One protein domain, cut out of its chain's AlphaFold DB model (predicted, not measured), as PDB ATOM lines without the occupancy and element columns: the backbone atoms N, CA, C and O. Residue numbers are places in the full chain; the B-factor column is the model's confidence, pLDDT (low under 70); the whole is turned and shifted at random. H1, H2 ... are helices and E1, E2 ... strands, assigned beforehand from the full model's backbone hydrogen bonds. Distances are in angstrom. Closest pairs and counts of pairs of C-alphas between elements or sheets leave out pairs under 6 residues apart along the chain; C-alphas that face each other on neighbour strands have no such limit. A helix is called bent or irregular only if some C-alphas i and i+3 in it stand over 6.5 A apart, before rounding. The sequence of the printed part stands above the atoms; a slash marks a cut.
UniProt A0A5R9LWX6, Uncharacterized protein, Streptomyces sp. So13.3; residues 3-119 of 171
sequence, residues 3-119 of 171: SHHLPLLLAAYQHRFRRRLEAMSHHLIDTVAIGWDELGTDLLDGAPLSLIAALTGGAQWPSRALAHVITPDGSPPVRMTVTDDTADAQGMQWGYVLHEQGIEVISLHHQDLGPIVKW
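What this domain is: This is residues 3 to 119 of the 171 residues of an uncharacterized protein of Streptomyces sp. So13.3 (UniProt A0A5R9LWX6). A small sheet of three strands, E2, E3 and E4, has the helix H1 lying lengthwise over one face, and H3 and E1 lie beyond H1, on the side away from the sheet. H4 lies at one end of the domain; from it the long link of residues 57 to 83 runs past E1 to the other end, where residues 70 to 76 stick out as a free loop, and folds back to H5. The printed part has 117 residues with five named helices and four named strands, in the order H1 H2 E1 H3 H4 H5 E2 E3 E4. The sheet, in the order E2 E3 E4, is antiparallel throughout; the class is mixed, helices and strands, with 58 residues, under half, in named elements. The whole is compact, with a radius of gyration of the C-alphas of 15.3 A, and spans 47 by 31 by 26 A.

How they stand to each other: E2, residues 94 to 98, E3, residues 102 to 107, and E4, residues 116 to 118, form a meander, each strand the antiparallel neighbour of the one before. In the hairpin of E2 and E3, N 95 and O 106 are 2.9 A apart, within hydrogen-bond range; in that of E3 and E4, N 117 and O 103 are 2.8 A apart. H1, residues 3 to 14, is on the sheet at a height of 10.0 A, over E3, and runs along the strands, at 16 degrees to E3 on the local plane. H2, residues 21 to 30, only grazes the sheet with residues 21 to 25. H1 touches H3, residues 41 to 44, with residues 8 to 12 alone; the closest C-alphas, of Ala 12 and Leu 43, are 5.1 A apart. H4, residues 49 to 56, is close to but not clearly touching H1, with the C-alphas of Pro 7 and Leu 55 closest at 7.2 A. E1, residues 36 to 38, pairs with no named strand, but pairs antiparallel with residues 64 to 65. H5, residues 84 to 90, touches no helix. Every O i to N i+4 pair is within hydrogen-bond range in H2 and H4, 6 of 8 in H1 and 1 of 3 in H5, which has 2 of 4 O i to N i+3 pairs within range; H3 is too short for an i+4 pair.

Where its parts are: E3 measures 16.2 A from first to last C-alpha, E2 13.2 A, H1 17.4 A and H2 12.5 A. H1 begins at C-alpha 3 (48.354, -0.420, 1.784), and E4 ends at C-alpha 118 (46.622, -11.928, -8.152). H5 is irregular: C-alphas 85 and 88 are 7.0 A apart.

The domain as a whole: The two C-alphas farthest apart, of Ser 50 and Asp 73, are 47.7 A apart. The printed part has no cut, and the link from H4 to H5 is long. Residues 110 to 111 have pLDDT under 70.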
ATOM      1  N   SER A   3      46.921  -0.460   1.455       93.31
ATOM      2  CA  SER A   3      48.354  -0.420   1.784       93.31
ATOM      3  C   SER A   3      48.735  -1.304   2.977       93.31
ATOM      4  O   SER A   3      49.865  -1.777   3.058       93.31
ATOM      5  N   HIS A   4      47.790  -1.555   3.886       92.19
ATOM      6  CA  HIS A   4      47.995  -2.369   5.079       92.19
ATOM      7  C   HIS A   4      47.433  -3.787   4.928       92.19
ATOM      8  O   HIS A   4      48.139  -4.770   5.140       92.19
ATOM      9  N   HIS A   5      46.155  -3.909   4.557       94.62
ATOM     10  CA  HIS A   5      45.461  -5.199   4.589       94.62
ATOM     11  C   HIS A   5      45.871  -6.101   3.428       94.62
ATOM     12  O   HIS A   5      46.031  -7.306   3.612       94.62
ATOM     13  N   LEU A   6      46.070  -5.540   2.233       96.06
ATOM     14  CA  LEU A   6      46.340  -6.343   1.048       96.06
ATOM     15  C   LEU A   6      47.696  -7.071   1.136       96.06
ATOM     16  O   LEU A   6      47.717  -8.281   0.904       96.06
ATOM     17  N   PRO A   7      48.801  -6.427   1.571       96.94
ATOM     18  CA  PRO A   7      50.043  -7.130   1.890       96.94
ATOM     19  C   PRO A   7      49.889  -8.266   2.903       96.94
ATOM     20  O   PRO A   7      50.426  -9.354   2.688       96.94
ATOM     21  N   LEU A   8      49.140  -8.042   3.990       96.62
ATOM     22  CA  LEU A   8      48.911  -9.065   5.015       96.62
ATOM     23  C   LEU A   8      48.165 -10.271   4.438       96.62
ATOM     24  O   LEU A   8      48.593 -11.404   4.639       96.62
ATOM     25  N   LEU A   9      47.095 -10.038   3.675       97.75
ATOM     26  CA  LEU A   9      46.290 -11.097   3.065       97.75
ATOM     27  C   LEU A   9      47.081 -11.890   2.012       97.75
ATOM     28  O   LEU A   9      47.029 -13.122   2.005       97.75
ATOM     29  N   LEU A  10      47.865 -11.213   1.165       98.06
ATOM     30  CA  LEU A  10      48.741 -11.868   0.188       98.06
ATOM     31  C   LEU A  10      49.798 -12.741   0.879       98.06
ATOM     32  O   LEU A  10      49.984 -13.903   0.511       98.06
ATOM     33  N   ALA A  11      50.468 -12.212   1.908       97.69
ATOM     34  CA  ALA A  11      51.468 -12.959   2.664       97.69
ATOM     35  C   ALA A  11      50.849 -14.150   3.415       97.69
ATOM     36  O   ALA A  11      51.422 -15.243   3.407       97.69
ATOM     37  N   ALA A  12      49.665 -13.972   4.003       97.94
ATOM     38  CA  ALA A  12      48.942 -15.030   4.696       97.94
ATOM     39  C   ALA A  12      48.599 -16.186   3.758       97.94
ATOM     40  O   ALA A  12      48.896 -17.344   4.069       97.94
ATOM     41  N   TYR A  13      48.039 -15.880   2.582       98.19
ATOM     42  CA  TYR A  13      47.768 -16.882   1.555       98.19
ATOM     43  C   TYR A  13      49.046 -17.630   1.171       98.19
ATOM     44  O   TYR A  13      49.077 -18.859   1.185       98.19
ATOM     45  N   GLN A  14      50.124 -16.906   0.859       97.88
ATOM     46  CA  GLN A  14      51.365 -17.496   0.354       97.88
ATOM     47  C   GLN A  14      52.104 -18.348   1.396       97.88
ATOM     48  O   GLN A  14      52.701 -19.362   1.024       97.88
ATOM     49  N   HIS A  15      52.060 -17.961   2.675       97.69
ATOM     50  CA  HIS A  15      52.881 -18.549   3.734       97.69
ATOM     51  C   HIS A  15      52.062 -19.332   4.763       97.69
ATOM     52  O   HIS A  15      52.135 -20.565   4.770       97.69
ATOM     53  N   ARG A  16      51.252 -18.653   5.585       97.50
ATOM     54  CA  ARG A  16      50.465 -19.273   6.668       97.50
ATOM     55  C   ARG A  16      49.545 -20.368   6.151       97.50
ATOM     56  O   ARG A  16      49.560 -21.491   6.653       97.50
ATOM     57  N   PHE A  17      48.796 -20.064   5.097       97.75
ATOM     58  CA  PHE A  17      47.819 -20.979   4.514       97.75
ATOM     59  C   PHE A  17      48.376 -21.812   3.357       97.75
ATOM     60  O   PHE A  17      47.659 -22.637   2.795       97.75
ATOM     61  N   ARG A  18      49.664 -21.654   3.015       96.88
ATOM     62  CA  ARG A  18      50.367 -22.454   1.994       96.88
ATOM     63  C   ARG A  18      49.606 -22.546   0.665       96.88
ATOM     64  O   ARG A  18      49.536 -23.615   0.058       96.88
ATOM     65  N   ARG A  19      49.044 -21.420   0.227       97.00
ATOM     66  CA  ARG A  19      48.263 -21.247  -1.006       97.00
ATOM     67  C   ARG A  19      46.949 -22.037  -1.042       97.00
ATOM     68  O   ARG A  19      46.464 -22.372  -2.118       97.00
ATOM     69  N   ARG A  20      46.374 -22.346   0.124       97.44
ATOM     70  CA  ARG A  20      45.061 -22.994   0.253       97.44
ATOM     71  C   ARG A  20      44.010 -21.947   0.576       97.44
ATOM     72  O   ARG A  20      43.925 -21.493   1.719       97.44
ATOM     73  N   LEU A  21      43.236 -21.562  -0.436       97.12
ATOM     74  CA  LEU A  21      42.214 -20.530  -0.299       97.12
ATOM     75  C   LEU A  21      41.153 -20.948   0.718       97.12
ATOM     76  O   LEU A  21      40.776 -20.155   1.566       97.12
ATOM     77  N   GLU A  22      40.760 -22.216   0.717       97.12
ATOM     78  CA  GLU A  22      39.740 -22.768   1.608       97.12
ATOM     79  C   GLU A  22      40.160 -22.651   3.074       97.12
ATOM     80  O   GLU A  22      39.356 -22.300   3.930       97.12
ATOM     81  N   ALA A  23      41.440 -22.896   3.371       97.38
ATOM     82  CA  ALA A  23      41.965 -22.771   4.729       97.38
ATOM     83  C   ALA A  23      41.990 -21.308   5.196       97.38
ATOM     84  O   ALA A  23      41.698 -21.020   6.357       97.38
ATOM     85  N   MET A  24      42.327 -20.391   4.286       96.94
ATOM     86  CA  MET A  24      42.323 -18.959   4.559       96.94
ATOM     87  C   MET A  24      40.900 -18.430   4.750       96.94
ATOM     88  O   MET A  24      40.644 -17.747   5.738       96.94
ATOM     89  N   SER A  25      39.972 -18.788   3.861       95.56
ATOM     90  CA  SER A  25      38.554 -18.435   3.956       95.56
ATOM     91  C   SER A  25      37.938 -18.987   5.234       95.56
ATOM     92  O   SER A  25      37.324 -18.232   5.977       95.56
ATOM     93  N   HIS A  26      38.200 -20.250   5.573       95.44
ATOM     94  CA  HIS A  26      37.722 -20.827   6.826       95.44
ATOM     95  C   HIS A  26      38.220 -20.034   8.043       95.44
ATOM     96  O   HIS A  26      37.456 -19.742   8.958       95.44
ATOM     97  N   HIS A  27      39.488 -19.620   8.057       95.00
ATOM     98  CA  HIS A  27      40.015 -18.808   9.152       95.00
ATOM     99  C   HIS A  27      39.406 -17.398   9.200       95.00
ATOM    100  O   HIS A  27      38.913 -16.974  10.242       95.00
ATOM    101  N   LEU A  28      39.429 -16.667   8.085       94.00
ATOM    102  CA  LEU A  28      39.007 -15.266   8.049       94.00
ATOM    103  C   LEU A  28      37.492 -15.103   8.159       94.00
ATOM    104  O   LEU A  28      37.020 -14.127   8.738       94.00
ATOM    105  N   ILE A  29      36.743 -16.047   7.603       91.06
ATOM    106  CA  ILE A  29      35.297 -15.968   7.447       91.06
ATOM    107  C   ILE A  29      34.649 -16.921   8.447       91.06
ATOM    108  O   ILE A  29      33.973 -16.443   9.345       91.06
ATOM    109  N   ASP A  30      34.888 -18.224   8.375       90.00
ATOM    110  CA  ASP A  30      34.028 -19.194   9.074       90.00
ATOM    111  C   ASP A  30      34.305 -19.326  10.581       90.00
ATOM    112  O   ASP A  30      33.387 -19.582  11.358       90.00
ATOM    113  N   THR A  31      35.551 -19.139  11.030       88.94
ATOM    114  CA  THR A  31      35.900 -19.353  12.451       88.94
ATOM    115  C   THR A  31      35.529 -18.199  13.377       88.94
ATOM    116  O   THR A  31      35.492 -18.381  14.595       88.94
ATOM    117  N   VAL A  32      35.249 -17.012  12.835       86.94
ATOM    118  CA  VAL A  32      34.943 -15.827  13.640       86.94
ATOM    119  C   VAL A  32      33.437 -15.698  13.879       86.94
ATOM    120  O   VAL A  32      32.636 -15.742  12.947       86.94
ATOM    121  N   ALA A  33      33.039 -15.527  15.143       84.75
ATOM    122  CA  ALA A  33      31.628 -15.535  15.537       84.75
ATOM    123  C   ALA A  33      30.830 -14.343  14.980       84.75
ATOM    124  O   ALA A  33      29.684 -14.510  14.571       84.75
ATOM    125  N   ILE A  34      31.431 -13.149  14.968       85.56
ATOM    126  CA  ILE A  34      30.785 -11.903  14.519       85.56
ATOM    127  C   ILE A  34      31.610 -11.268  13.399       85.56
ATOM    128  O   ILE A  34      31.109 -11.064  12.299       85.56
ATOM    129  N   GLY A  35      32.886 -10.998  13.669       88.00
ATOM    130  CA  GLY A  35      33.825 -10.421  12.716       88.00
ATOM    131  C   GLY A  35      35.151 -10.078  13.385       88.00
ATOM    132  O   GLY A  35      35.327 -10.296  14.588       88.00
ATOM    133  N   TRP A  36      36.078  -9.544  12.601       91.19
ATOM    134  CA  TRP A  36      37.364  -9.063  13.093       91.19
ATOM    135  C   TRP A  36      37.265  -7.583  13.442       91.19
ATOM    136  O   TRP A  36      36.733  -6.799  12.666       91.19
ATOM    137  N   ASP A  37      37.781  -7.221  14.611       89.94
ATOM    138  CA  ASP A  37      38.067  -5.829  14.963       89.94
ATOM    139  C   ASP A  37      39.397  -5.406  14.329       89.94
ATOM    140  O   ASP A  37      39.547  -4.309  13.806       89.94
ATOM    141  N   GLU A  38      40.366  -6.325  14.324       91.62
ATOM    142  CA  GLU A  38      41.691  -6.091  13.775       91.62
ATOM    143  C   GLU A  38      42.289  -7.400  13.254       91.62
ATOM    144  O   GLU A  38      42.236  -8.429  13.932       91.62
ATOM    145  N   LEU A  39      42.881  -7.364  12.060       94.12
ATOM    146  CA  LEU A  39      43.716  -8.448  11.553       94.12
ATOM    147  C   LEU A  39      45.173  -8.171  11.917       94.12
ATOM    148  O   LEU A  39      45.686  -7.074  11.699       94.12
ATOM    149  N   GLY A  40      45.827  -9.173  12.489       94.19
ATOM    150  CA  GLY A  40      47.146  -9.049  13.078       94.19
ATOM    151  C   GLY A  40      48.247  -9.786  12.338       94.19
ATOM    152  O   GLY A  40      48.069 -10.413  11.294       94.19
ATOM    153  N   THR A  41      49.432  -9.714  12.931       95.44
ATOM    154  CA  THR A  41      50.659 -10.346  12.429       95.44
ATOM    155  C   THR A  41      50.674 -11.858  12.560       95.44
ATOM    156  O   THR A  41      51.509 -12.494  11.924       95.44
ATOM    157  N   ASP A  42      49.742 -12.450  13.309       95.00
ATOM    158  CA  ASP A  42      49.549 -13.900  13.309       95.00
ATOM    159  C   ASP A  42      49.221 -14.410  11.896       95.00
ATOM    160  O   ASP A  42      49.639 -15.501  11.515       95.00
ATOM    161  N   LEU A  43      48.603 -13.585  11.041       96.44
ATOM    162  CA  LEU A  43      48.426 -13.902   9.621       96.44
ATOM    163  C   LEU A  43      49.743 -14.164   8.869       96.44
ATOM    164  O   LEU A  43      49.726 -14.819   7.830       96.44
ATOM    165  N   LEU A  44      50.881 -13.713   9.399       96.81
ATOM    166  CA  LEU A  44      52.211 -13.903   8.823       96.81
ATOM    167  C   LEU A  44      52.938 -15.147   9.357       96.81
ATOM    168  O   LEU A  44      54.116 -15.342   9.052       96.81
ATOM    169  N   ASP A  45      52.268 -16.008  10.126       95.00
ATOM    170  CA  ASP A  45      52.867 -17.245  10.629       95.00
ATOM    171  C   ASP A  45      53.449 -18.096   9.488       95.00
ATOM    172  O   ASP A  45      52.803 -18.382   8.481       95.00
ATOM    173  N   GLY A  46      54.709 -18.510   9.636       93.69
ATOM    174  CA  GLY A  46      55.434 -19.262   8.606       93.69
ATOM    175  C   GLY A  46      56.012 -18.415   7.464       93.69
ATOM    176  O   GLY A  46      56.648 -18.975   6.566       93.69
ATOM    177  N   ALA A  47      55.840 -17.089   7.481       96.25
ATOM    178  CA  ALA A  47      56.522 -16.190   6.557       96.25
ATOM    179  C   ALA A  47      58.008 -15.999   6.934       96.25
ATOM    180  O   ALA A  47      58.377 -16.068   8.110       96.25
ATOM    181  N   PRO A  48      58.892 -15.711   5.960       95.81
ATOM    182  CA  PRO A  48      60.275 -15.342   6.245       95.81
ATOM    183  C   PRO A  48      60.362 -14.089   7.127       95.81
ATOM    184  O   PRO A  48      59.643 -13.117   6.895       95.81
ATOM    185  N   LEU A  49      61.316 -14.050   8.067       93.62
ATOM    186  CA  LEU A  49      61.520 -12.893   8.957       93.62
ATOM    187  C   LEU A  49      61.738 -11.579   8.191       93.62
ATOM    188  O   LEU A  49      61.265 -10.528   8.612       93.62
ATOM    189  N   SER A  50      62.403 -11.638   7.035       95.31
ATOM    190  CA  SER A  50      62.605 -10.473   6.166       95.31
ATOM    191  C   SER A  50      61.315  -9.961   5.526       95.31
ATOM    192  O   SER A  50      61.247  -8.801   5.132       95.31
ATOM    193  N   LEU A  51      60.297 -10.810   5.367       95.62
ATOM    194  CA  LEU A  51      58.974 -10.389   4.918       95.62
ATOM    195  C   LEU A  51      58.193  -9.776   6.079       95.62
ATOM    196  O   LEU A  51      57.676  -8.676   5.932       95.62
ATOM    197  N   ILE A  52      58.194 -10.428   7.244       95.38
ATOM    198  CA  ILE A  52      57.536  -9.908   8.452       95.38
ATOM    199  C   ILE A  52      58.062  -8.508   8.781       95.38
ATOM    200  O   ILE A  52      57.274  -7.575   8.918       95.38
ATOM    201  N   ALA A  53      59.385  -8.331   8.820       94.81
ATOM    202  CA  ALA A  53      60.007  -7.037   9.086       94.81
ATOM    203  C   ALA A  53      59.637  -5.971   8.041       94.81
ATOM    204  O   ALA A  53      59.413  -4.821   8.407       94.81
ATOM    205  N   ALA A  54      59.529  -6.345   6.762       94.56
ATOM    206  CA  ALA A  54      59.141  -5.417   5.700       94.56
ATOM    207  C   ALA A  54      57.685  -4.939   5.828       94.56
ATOM    208  O   ALA A  54      57.406  -3.788   5.514       94.56
ATOM    209  N   LEU A  55      56.773  -5.801   6.291       94.25
ATOM    210  CA  LEU A  55      55.346  -5.473   6.399       94.25
ATOM    211  C   LEU A  55      54.968  -4.789   7.717       94.25
ATOM    212  O   LEU A  55      54.000  -4.041   7.768       94.25
ATOM    213  N   THR A  56      55.713  -5.056   8.787       93.31
ATOM    214  CA  THR A  56      55.310  -4.686  10.158       93.31
ATOM    215  C   THR A  56      56.329  -3.803  10.874       93.31
ATOM    216  O   THR A  56      56.110  -3.408  12.014       93.31
ATOM    217  N   GLY A  57      57.498  -3.559  10.270       90.62
ATOM    218  CA  GLY A  57      58.635  -2.963  10.976       90.62
ATOM    219  C   GLY A  57      59.179  -3.844  12.109       90.62
ATOM    220  O   GLY A  57      59.933  -3.364  12.949       90.62
ATOM    221  N   GLY A  58      58.792  -5.125  12.154       86.94
ATOM    222  CA  GLY A  58      59.141  -6.060  13.224       86.94
ATOM    223  C   GLY A  58      58.175  -6.050  14.412       86.94
ATOM    224  O   GLY A  58      58.402  -6.793  15.366       86.94
ATOM    225  N   ALA A  59      57.110  -5.245  14.371       90.38
ATOM    226  CA  ALA A  59      56.067  -5.287  15.386       90.38
ATOM    227  C   ALA A  59      55.263  -6.595  15.294       90.38
ATOM    228  O   ALA A  59      55.090  -7.164  14.219       90.38
ATOM    229  N   GLN A  60      54.780  -7.065  16.445       91.19
ATOM    230  CA  GLN A  60      53.936  -8.251  16.555       91.19
ATOM    231  C   GLN A  60      52.692  -7.917  17.367       91.19
ATOM    232  O   GLN A  60      52.781  -7.380  18.470       91.19
ATOM    233  N   TRP A  61      51.537  -8.256  16.815       94.31
ATOM    234  CA  TRP A  61      50.240  -8.171  17.471       94.31
ATOM    235  C   TRP A  61      49.305  -9.247  16.901       94.31
ATOM    236  O   TRP A  61      49.400  -9.564  15.710       94.31
ATOM    237  N   PRO A  62      48.440  -9.860  17.723       95.00
ATOM    238  CA  PRO A  62      47.494 -10.863  17.253       95.00
ATOM    239  C   PRO A  62      46.270 -10.215  16.601       95.00
ATOM    240  O   PRO A  62      45.890  -9.095  16.945       95.00
ATOM    241  N   SER A  63      45.610 -10.956  15.713       94.50
ATOM    242  CA  SER A  63      44.262 -10.635  15.250       94.50
ATOM    243  C   SER A  63      43.298 -10.600  16.439       94.50
ATOM    244  O   SER A  63      43.351 -11.450  17.333       94.50
ATOM    245  N   ARG A  64      42.398  -9.617  16.450       94.25
ATOM    246  CA  ARG A  64      41.399  -9.406  17.497       94.25
ATOM    247  C   ARG A  64      40.009  -9.542  16.894       94.25
ATOM    248  O   ARG A  64      39.645  -8.809  15.980       94.25
ATOM    249  N   ALA A  65      39.229 -10.487  17.406       91.69
ATOM    250  CA  ALA A  65      37.816 -10.589  17.060       91.69
ATOM    251  C   ALA A  65      37.027  -9.441  17.708       91.69
ATOM    252  O   ALA A  65      37.364  -9.001  18.812       91.69
ATOM    253  N   LEU A  66      35.959  -8.994  17.044       88.56
ATOM    254  CA  LEU A  66      34.984  -8.084  17.635       88.56
ATOM    255  C   LEU A  66      34.428  -8.707  18.918       88.56
ATOM    256  O   LEU A  66      33.858  -9.799  18.907       88.56
ATOM    257  N   ALA A  67      34.600  -7.994  20.024       83.38
ATOM    258  CA  ALA A  67      34.130  -8.381  21.343       83.38
ATOM    259  C   ALA A  67      33.349  -7.219  21.964       83.38
ATOM    260  O   ALA A  67      33.597  -6.061  21.638       83.38
ATOM    261  N   HIS A  68      32.438  -7.527  22.889       80.81
ATOM    262  CA  HIS A  68      31.610  -6.528  23.584       80.81
ATOM    263  C   HIS A  68      30.685  -5.721  22.655       80.81
ATOM    264  O   HIS A  68      30.388  -4.559  22.920       80.81
ATOM    265  N   VAL A  69      30.210  -6.342  21.568       81.88
ATOM    266  CA  VAL A  69      29.214  -5.738  20.677       81.88
ATOM    267  C   VAL A  69      27.869  -5.674  21.402       81.88
ATOM    268  O   VAL A  69      27.350  -6.699  21.841       81.88
ATOM    269  N   ILE A  70      27.316  -4.468  21.522       79.62
ATOM    270  CA  ILE A  70      25.994  -4.215  22.100       79.62
ATOM    271  C   ILE A  70      25.068  -3.833  20.951       79.62
ATOM    272  O   ILE A  70      25.286  -2.810  20.299       79.62
ATOM    273  N   THR A  71      24.045  -4.644  20.690       80.00
ATOM    274  CA  THR A  71      23.014  -4.270  19.723       80.00
ATOM    275  C   THR A  71      22.042  -3.269  20.368       80.00
ATOM    276  O   THR A  71      21.759  -3.367  21.568       80.00
ATOM    277  N   PRO A  72      21.495  -2.302  19.609       78.94
ATOM    278  CA  PRO A  72      20.564  -1.307  20.153       78.94
ATOM    279  C   PRO A  72      19.293  -1.903  20.774       78.94
ATOM    280  O   PRO A  72      18.684  -1.288  21.646       78.94
ATOM    281  N   ASP A  73      18.891  -3.091  20.324       85.81
ATOM    282  CA  ASP A  73      17.709  -3.819  20.790       85.81
ATOM    283  C   ASP A  73      18.001  -4.800  21.945       85.81
ATOM    284  O   ASP A  73      17.083  -5.452  22.443       85.81
ATOM    285  N   GLY A  74      19.262  -4.914  22.382       81.75
ATOM    286  CA  GLY A  74      19.690  -5.817  23.454       81.75
ATOM    287  C   GLY A  74      19.721  -7.304  23.078       81.75
ATOM    288  O   GLY A  74      19.941  -8.143  23.953       81.75
ATOM    289  N   SER A  75      19.497  -7.648  21.807       84.62
ATOM    290  CA  SER A  75      19.656  -9.013  21.307       84.62
ATOM    291  C   SER A  75      21.135  -9.455  21.268       84.62
ATOM    292  O   SER A  75      22.050  -8.629  21.258       84.62
ATOM    293  N   PRO A  76      21.429 -10.769  21.285       82.31
ATOM    294  CA  PRO A  76      22.794 -11.237  21.083       82.31
ATOM    295  C   PRO A  76      23.321 -10.794  19.709       82.31
ATOM    296  O   PRO A  76      22.617 -10.971  18.712       82.31
ATOM    297  N   PRO A  77      24.555 -10.269  19.620       80.69
ATOM    298  CA  PRO A  77      25.126  -9.880  18.342       80.69
ATOM    299  C   PRO A  77      25.279 -11.108  17.442       80.69
ATOM    300  O   PRO A  77      25.883 -12.113  17.822       80.69
ATOM    301  N   VAL A  78      24.733 -11.010  16.236       81.69
ATOM    302  CA  VAL A  78      24.863 -12.028  15.193       81.69
ATOM    303  C   VAL A  78      25.837 -11.557  14.128       81.69
ATOM    304  O   VAL A  78      26.004 -10.358  13.897       81.69
ATOM    305  N   ARG A  79      26.477 -12.514  13.456       81.75
ATOM    306  CA  ARG A  79      27.243 -12.231  12.248       81.75
ATOM    307  C   ARG A  79      26.340 -11.537  11.231       81.75
ATOM    308  O   ARG A  79      25.292 -12.072  10.874       81.75
ATOM    309  N   MET A  80      26.768 -10.377  10.754       74.62
ATOM    310  CA  MET A  80      26.047  -9.641   9.728       74.62
ATOM    311  C   MET A  80      26.677  -9.905   8.365       74.62
ATOM    312  O   MET A  80      27.895  -9.818   8.201       74.62
ATOM    313  N   THR A  81      25.839 -10.228   7.384       79.38
ATOM    314  CA  THR A  81      26.254 -10.215   5.985       79.38
ATOM    315  C   THR A  81      26.280  -8.769   5.522       79.38
ATOM    316  O   THR A  81      25.254  -8.093   5.560       79.38
ATOM    317  N   VAL A  82      27.452  -8.304   5.102       76.19
ATOM    318  CA  VAL A  82      27.591  -7.010   4.440       76.19
ATOM    319  C   VAL A  82      27.247  -7.206   2.972       76.19
ATOM    320  O   VAL A  82      27.882  -8.001   2.283       76.19
ATOM    321  N   THR A  83      26.220  -6.503   2.525       76.81
ATOM    322  CA  THR A  83      25.882  -6.309   1.112       76.81
ATOM    323  C   THR A  83      26.218  -4.884   0.696       76.81
ATOM    324  O   THR A  83      26.374  -4.018   1.566       76.81
ATOM    325  N   ASP A  84      26.242  -4.630  -0.610       70.06
ATOM    326  CA  ASP A  84      26.458  -3.300  -1.194       70.06
ATOM    327  C   ASP A  84      25.538  -2.247  -0.546       70.06
ATOM    328  O   ASP A  84      26.007  -1.224  -0.053       70.06
ATOM    329  N   ASP A  85      24.252  -2.574  -0.365       74.81
ATOM    330  CA  ASP A  85      23.254  -1.697   0.272       74.81
ATOM    331  C   ASP A  85      23.552  -1.344   1.743       74.81
ATOM    332  O   ASP A  85      23.050  -0.353   2.276       74.81
ATOM    333  N   THR A  86      24.317  -2.184   2.444       78.94
ATOM    334  CA  THR A  86      24.574  -2.034   3.889       78.94
ATOM    335  C   THR A  86      25.969  -1.508   4.203       78.94
ATOM    336  O   THR A  86      26.222  -1.115   5.344       78.94
ATOM    337  N   ALA A  87      26.874  -1.512   3.224       78.25
ATOM    338  CA  ALA A  87      28.283  -1.209   3.422       78.25
ATOM    339  C   ALA A  87      28.511   0.270   3.777       78.25
ATOM    340  O   ALA A  87      29.201   0.579   4.754       78.25
ATOM    341  N   ASP A  88      27.842   1.178   3.059       75.62
ATOM    342  CA  ASP A  88      27.899   2.622   3.310       75.62
ATOM    343  C   ASP A  88      27.360   2.993   4.697       75.62
ATOM    344  O   ASP A  88      27.988   3.750   5.441       75.62
ATOM    345  N   ALA A  89      26.218   2.416   5.088       76.25
ATOM    346  CA  ALA A  89      25.602   2.656   6.394       76.25
ATOM    347  C   ALA A  89      26.492   2.195   7.564       76.25
ATOM    348  O   ALA A  89      26.381   2.711   8.676       76.25
ATOM    349  N   GLN A  90      27.392   1.245   7.306       75.56
ATOM    350  CA  GLN A  90      28.372   0.741   8.266       75.56
ATOM    351  C   GLN A  90      29.704   1.504   8.222       75.56
ATOM    352  O   GLN A  90      30.642   1.146   8.934       75.56
ATOM    353  N   GLY A  91      29.802   2.555   7.402       79.50
ATOM    354  CA  GLY A  91      31.021   3.344   7.238       79.50
ATOM    355  C   GLY A  91      32.172   2.545   6.629       79.50
ATOM    356  O   GLY A  91      33.339   2.885   6.850       79.50
ATOM    357  N   MET A  92      31.866   1.464   5.902       83.88
ATOM    358  CA  MET A  92      32.880   0.645   5.259       83.88
ATOM    359  C   MET A  92      33.438   1.361   4.040       83.88
ATOM    360  O   MET A  92      32.711   1.833   3.178       83.88
ATOM    361  N   GLN A  93      34.762   1.417   3.969       87.75
ATOM    362  CA  GLN A  93      35.462   2.156   2.919       87.75
ATOM    363  C   GLN A  93      36.067   1.229   1.862       87.75
ATOM    364  O   GLN A  93      36.336   1.665   0.747       87.75
ATOM    365  N   TRP A  94      36.317  -0.028   2.239       91.25
ATOM    366  CA  TRP A  94      36.999  -1.028   1.426       91.25
ATOM    367  C   TRP A  94      36.363  -2.401   1.611       91.25
ATOM    368  O   TRP A  94      36.174  -2.837   2.747       91.25
ATOM    369  N   GLY A  95      36.105  -3.088   0.502       90.88
ATOM    370  CA  GLY A  95      35.744  -4.500   0.457       90.88
ATOM    371  C   GLY A  95      36.920  -5.338  -0.040       90.88
ATOM    372  O   GLY A  95      37.641  -4.923  -0.946       90.88
ATOM    373  N   TYR A  96      37.114  -6.518   0.550       93.50
ATOM    374  CA  TYR A  96      38.090  -7.507   0.085       93.50
ATOM    375  C   TYR A  96      37.365  -8.824  -0.170       93.50
ATOM    376  O   TYR A  96      36.954  -9.494   0.779       93.50
ATOM    377  N   VAL A  97      37.210  -9.194  -1.440       93.25
ATOM    378  CA  VAL A  97      36.518 -10.426  -1.835       93.25
ATOM    379  C   VAL A  97      37.549 -11.458  -2.271       93.25
ATOM    380  O   VAL A  97      38.436 -11.186  -3.080       93.25
ATOM    381  N   LEU A  98      37.463 -12.648  -1.683       95.06
ATOM    382  CA  LEU A  98      38.397 -13.735  -1.943       95.06
ATOM    383  C   LEU A  98      37.917 -14.550  -3.149       95.06
ATOM    384  O   LEU A  98      36.925 -15.268  -3.051       95.06
ATOM    385  N   HIS A  99      38.650 -14.472  -4.259       95.00
ATOM    386  CA  HIS A  99      38.407 -15.253  -5.474       95.00
ATOM    387  C   HIS A  99      39.476 -16.331  -5.661       95.00
ATOM    388  O   HIS A  99      40.585 -16.252  -5.125       95.00
ATOM    389  N   GLU A 100      39.189 -17.328  -6.498       95.38
ATOM    390  CA  GLU A 100      40.174 -18.359  -6.853       95.38
ATOM    391  C   GLU A 100      41.435 -17.754  -7.495       95.38
ATOM    392  O   GLU A 100      42.553 -18.210  -7.251       95.38
ATOM    393  N   GLN A 101      41.274 -16.700  -8.300       94.44
ATOM    394  CA  GLN A 101      42.360 -16.087  -9.070       94.44
ATOM    395  C   GLN A 101      43.116 -14.994  -8.292       94.44
ATOM    396  O   GLN A 101      44.253 -14.660  -8.653       94.44
ATOM    397  N   GLY A 102      42.528 -14.442  -7.227       95.88
ATOM    398  CA  GLY A 102      43.116 -13.348  -6.457       95.88
ATOM    399  C   GLY A 102      42.183 -12.753  -5.406       95.88
ATOM    400  O   GLY A 102      41.151 -13.323  -5.072       95.88
ATOM    401  N   ILE A 103      42.554 -11.580  -4.904       96.69
ATOM    402  CA  ILE A 103      41.718 -10.763  -4.023       96.69
ATOM    403  C   ILE A 103      41.175  -9.609  -4.850       96.69
ATOM    404  O   ILE A 103      41.956  -8.828  -5.394       96.69
ATOM    405  N   GLU A 104      39.860  -9.487  -4.933       95.06
ATOM    406  CA  GLU A 104      39.226  -8.281  -5.453       95.06
ATOM    407  C   GLU A 104      39.182  -7.216  -4.359       95.06
ATOM    408  O   GLU A 104      38.842  -7.507  -3.209       95.06
ATOM    409  N   VAL A 105      39.549  -5.989  -4.717       93.69
ATOM    410  CA  VAL A 105      39.616  -4.861  -3.783       93.69
ATOM    411  C   VAL A 105      38.654  -3.778  -4.237       93.69
ATOM    412  O   VAL A 105      38.919  -3.076  -5.209       93.69
ATOM    413  N   ILE A 106      37.550  -3.636  -3.514       90.94
ATOM    414  CA  ILE A 106      36.432  -2.767  -3.880       90.94
ATOM    415  C   ILE A 106      36.507  -1.479  -3.062       90.94
ATOM    416  O   ILE A 106      36.587  -1.515  -1.832       90.94
ATOM    417  N   SER A 107      36.471  -0.335  -3.740       89.75
ATOM    418  CA  SER A 107      36.314   0.978  -3.111       89.75
ATOM    419  C   SER A 107      34.821   1.270  -2.941       89.75
ATOM    420  O   SER A 107      34.182   1.802  -3.846       89.75
ATOM    421  N   LEU A 108      34.271   0.919  -1.774       83.69
ATOM    422  CA  LEU A 108      32.817   0.820  -1.538       83.69
ATOM    423  C   LEU A 108      32.037   2.130  -1.732       83.69
ATOM    424  O   LEU A 108      30.840   2.100  -1.962       83.69
ATOM    425  N   HIS A 109      32.711   3.281  -1.682       74.31
ATOM    426  CA  HIS A 109      32.070   4.580  -1.917       74.31
ATOM    427  C   HIS A 109      32.046   5.019  -3.384       74.31
ATOM    428  O   HIS A 109      31.410   6.019  -3.706       74.31
ATOM    429  N   HIS A 110      32.827   4.369  -4.248       66.31
ATOM    430  CA  HIS A 110      33.026   4.818  -5.628       66.31
ATOM    431  C   HIS A 110      32.589   3.774  -6.649       66.31
ATOM    432  O   HIS A 110      32.206   4.162  -7.752       66.31
ATOM    433  N   GLN A 111      32.682   2.481  -6.325       69.50
ATOM    434  CA  GLN A 111      32.410   1.396  -7.264       69.50
ATOM    435  C   GLN A 111      31.843   0.158  -6.578       69.50
ATOM    436  O   GLN A 111      32.202  -0.153  -5.444       69.50
ATOM    437  N   ASP A 112      31.049  -0.582  -7.348       77.00
ATOM    438  CA  ASP A 112      30.494  -1.880  -6.960       77.00
ATOM    439  C   ASP A 112      31.492  -3.030  -7.203       77.00
ATOM    440  O   ASP A 112      31.353  -4.110  -6.639       77.00
ATOM    441  N   LEU A 113      32.511  -2.804  -8.044       84.38
ATOM    442  CA  LEU A 113      33.523  -3.792  -8.433       84.38
ATOM    443  C   LEU A 113      34.932  -3.209  -8.348       84.38
ATOM    444  O   LEU A 113      35.145  -2.006  -8.512       84.38
ATOM    445  N   GLY A 114      35.906  -4.084  -8.119       89.06
ATOM    446  CA  GLY A 114      37.306  -3.722  -7.947       89.06
ATOM    447  C   GLY A 114      38.252  -4.531  -8.829       89.06
ATOM    448  O   GLY A 114      37.884  -5.572  -9.372       89.06
ATOM    449  N   PRO A 115      39.512  -4.101  -8.979       93.38
ATOM    450  CA  PRO A 115      40.500  -4.907  -9.670       93.38
ATOM    451  C   PRO A 115      40.882  -6.137  -8.840       93.38
ATOM    452  O   PRO A 115      41.010  -6.085  -7.612       93.38
ATOM    453  N   ILE A 116      41.142  -7.248  -9.533       94.81
ATOM    454  CA  ILE A 116      41.631  -8.482  -8.911       94.81
ATOM    455  C   ILE A 116      43.155  -8.436  -8.801       94.81
ATOM    456  O   ILE A 116      43.892  -8.501  -9.790       94.81
ATOM    457  N   VAL A 117      43.647  -8.411  -7.567       96.00
ATOM    458  CA  VAL A 117      45.066  -8.549  -7.248       96.00
ATOM    459  C   VAL A 117      45.402 -10.033  -7.170       96.00
ATOM    460  O   VAL A 117      44.919 -10.758  -6.302       96.00
ATOM    461  N   LYS A 118      46.258 -10.507  -8.078       96.69
ATOM    462  CA  LYS A 118      46.622 -11.928  -8.152       96.69
ATOM    463  C   LYS A 118      47.288 -12.406  -6.866       96.69
ATOM    464  O   LYS A 118      48.164 -11.732  -6.326       96.69
ATOM    465  N   TRP A 119      47.011 -13.649  -6.486       97.00
ATOM    466  CA  TRP A 119      47.654 -14.316  -5.348       97.00
ATOM    467  C   TRP A 119      49.183 -14.423  -5.431       97.00
ATOM    468  O   TRP A 119      49.852 -14.609  -4.418       97.00
TER     469      TRP A 119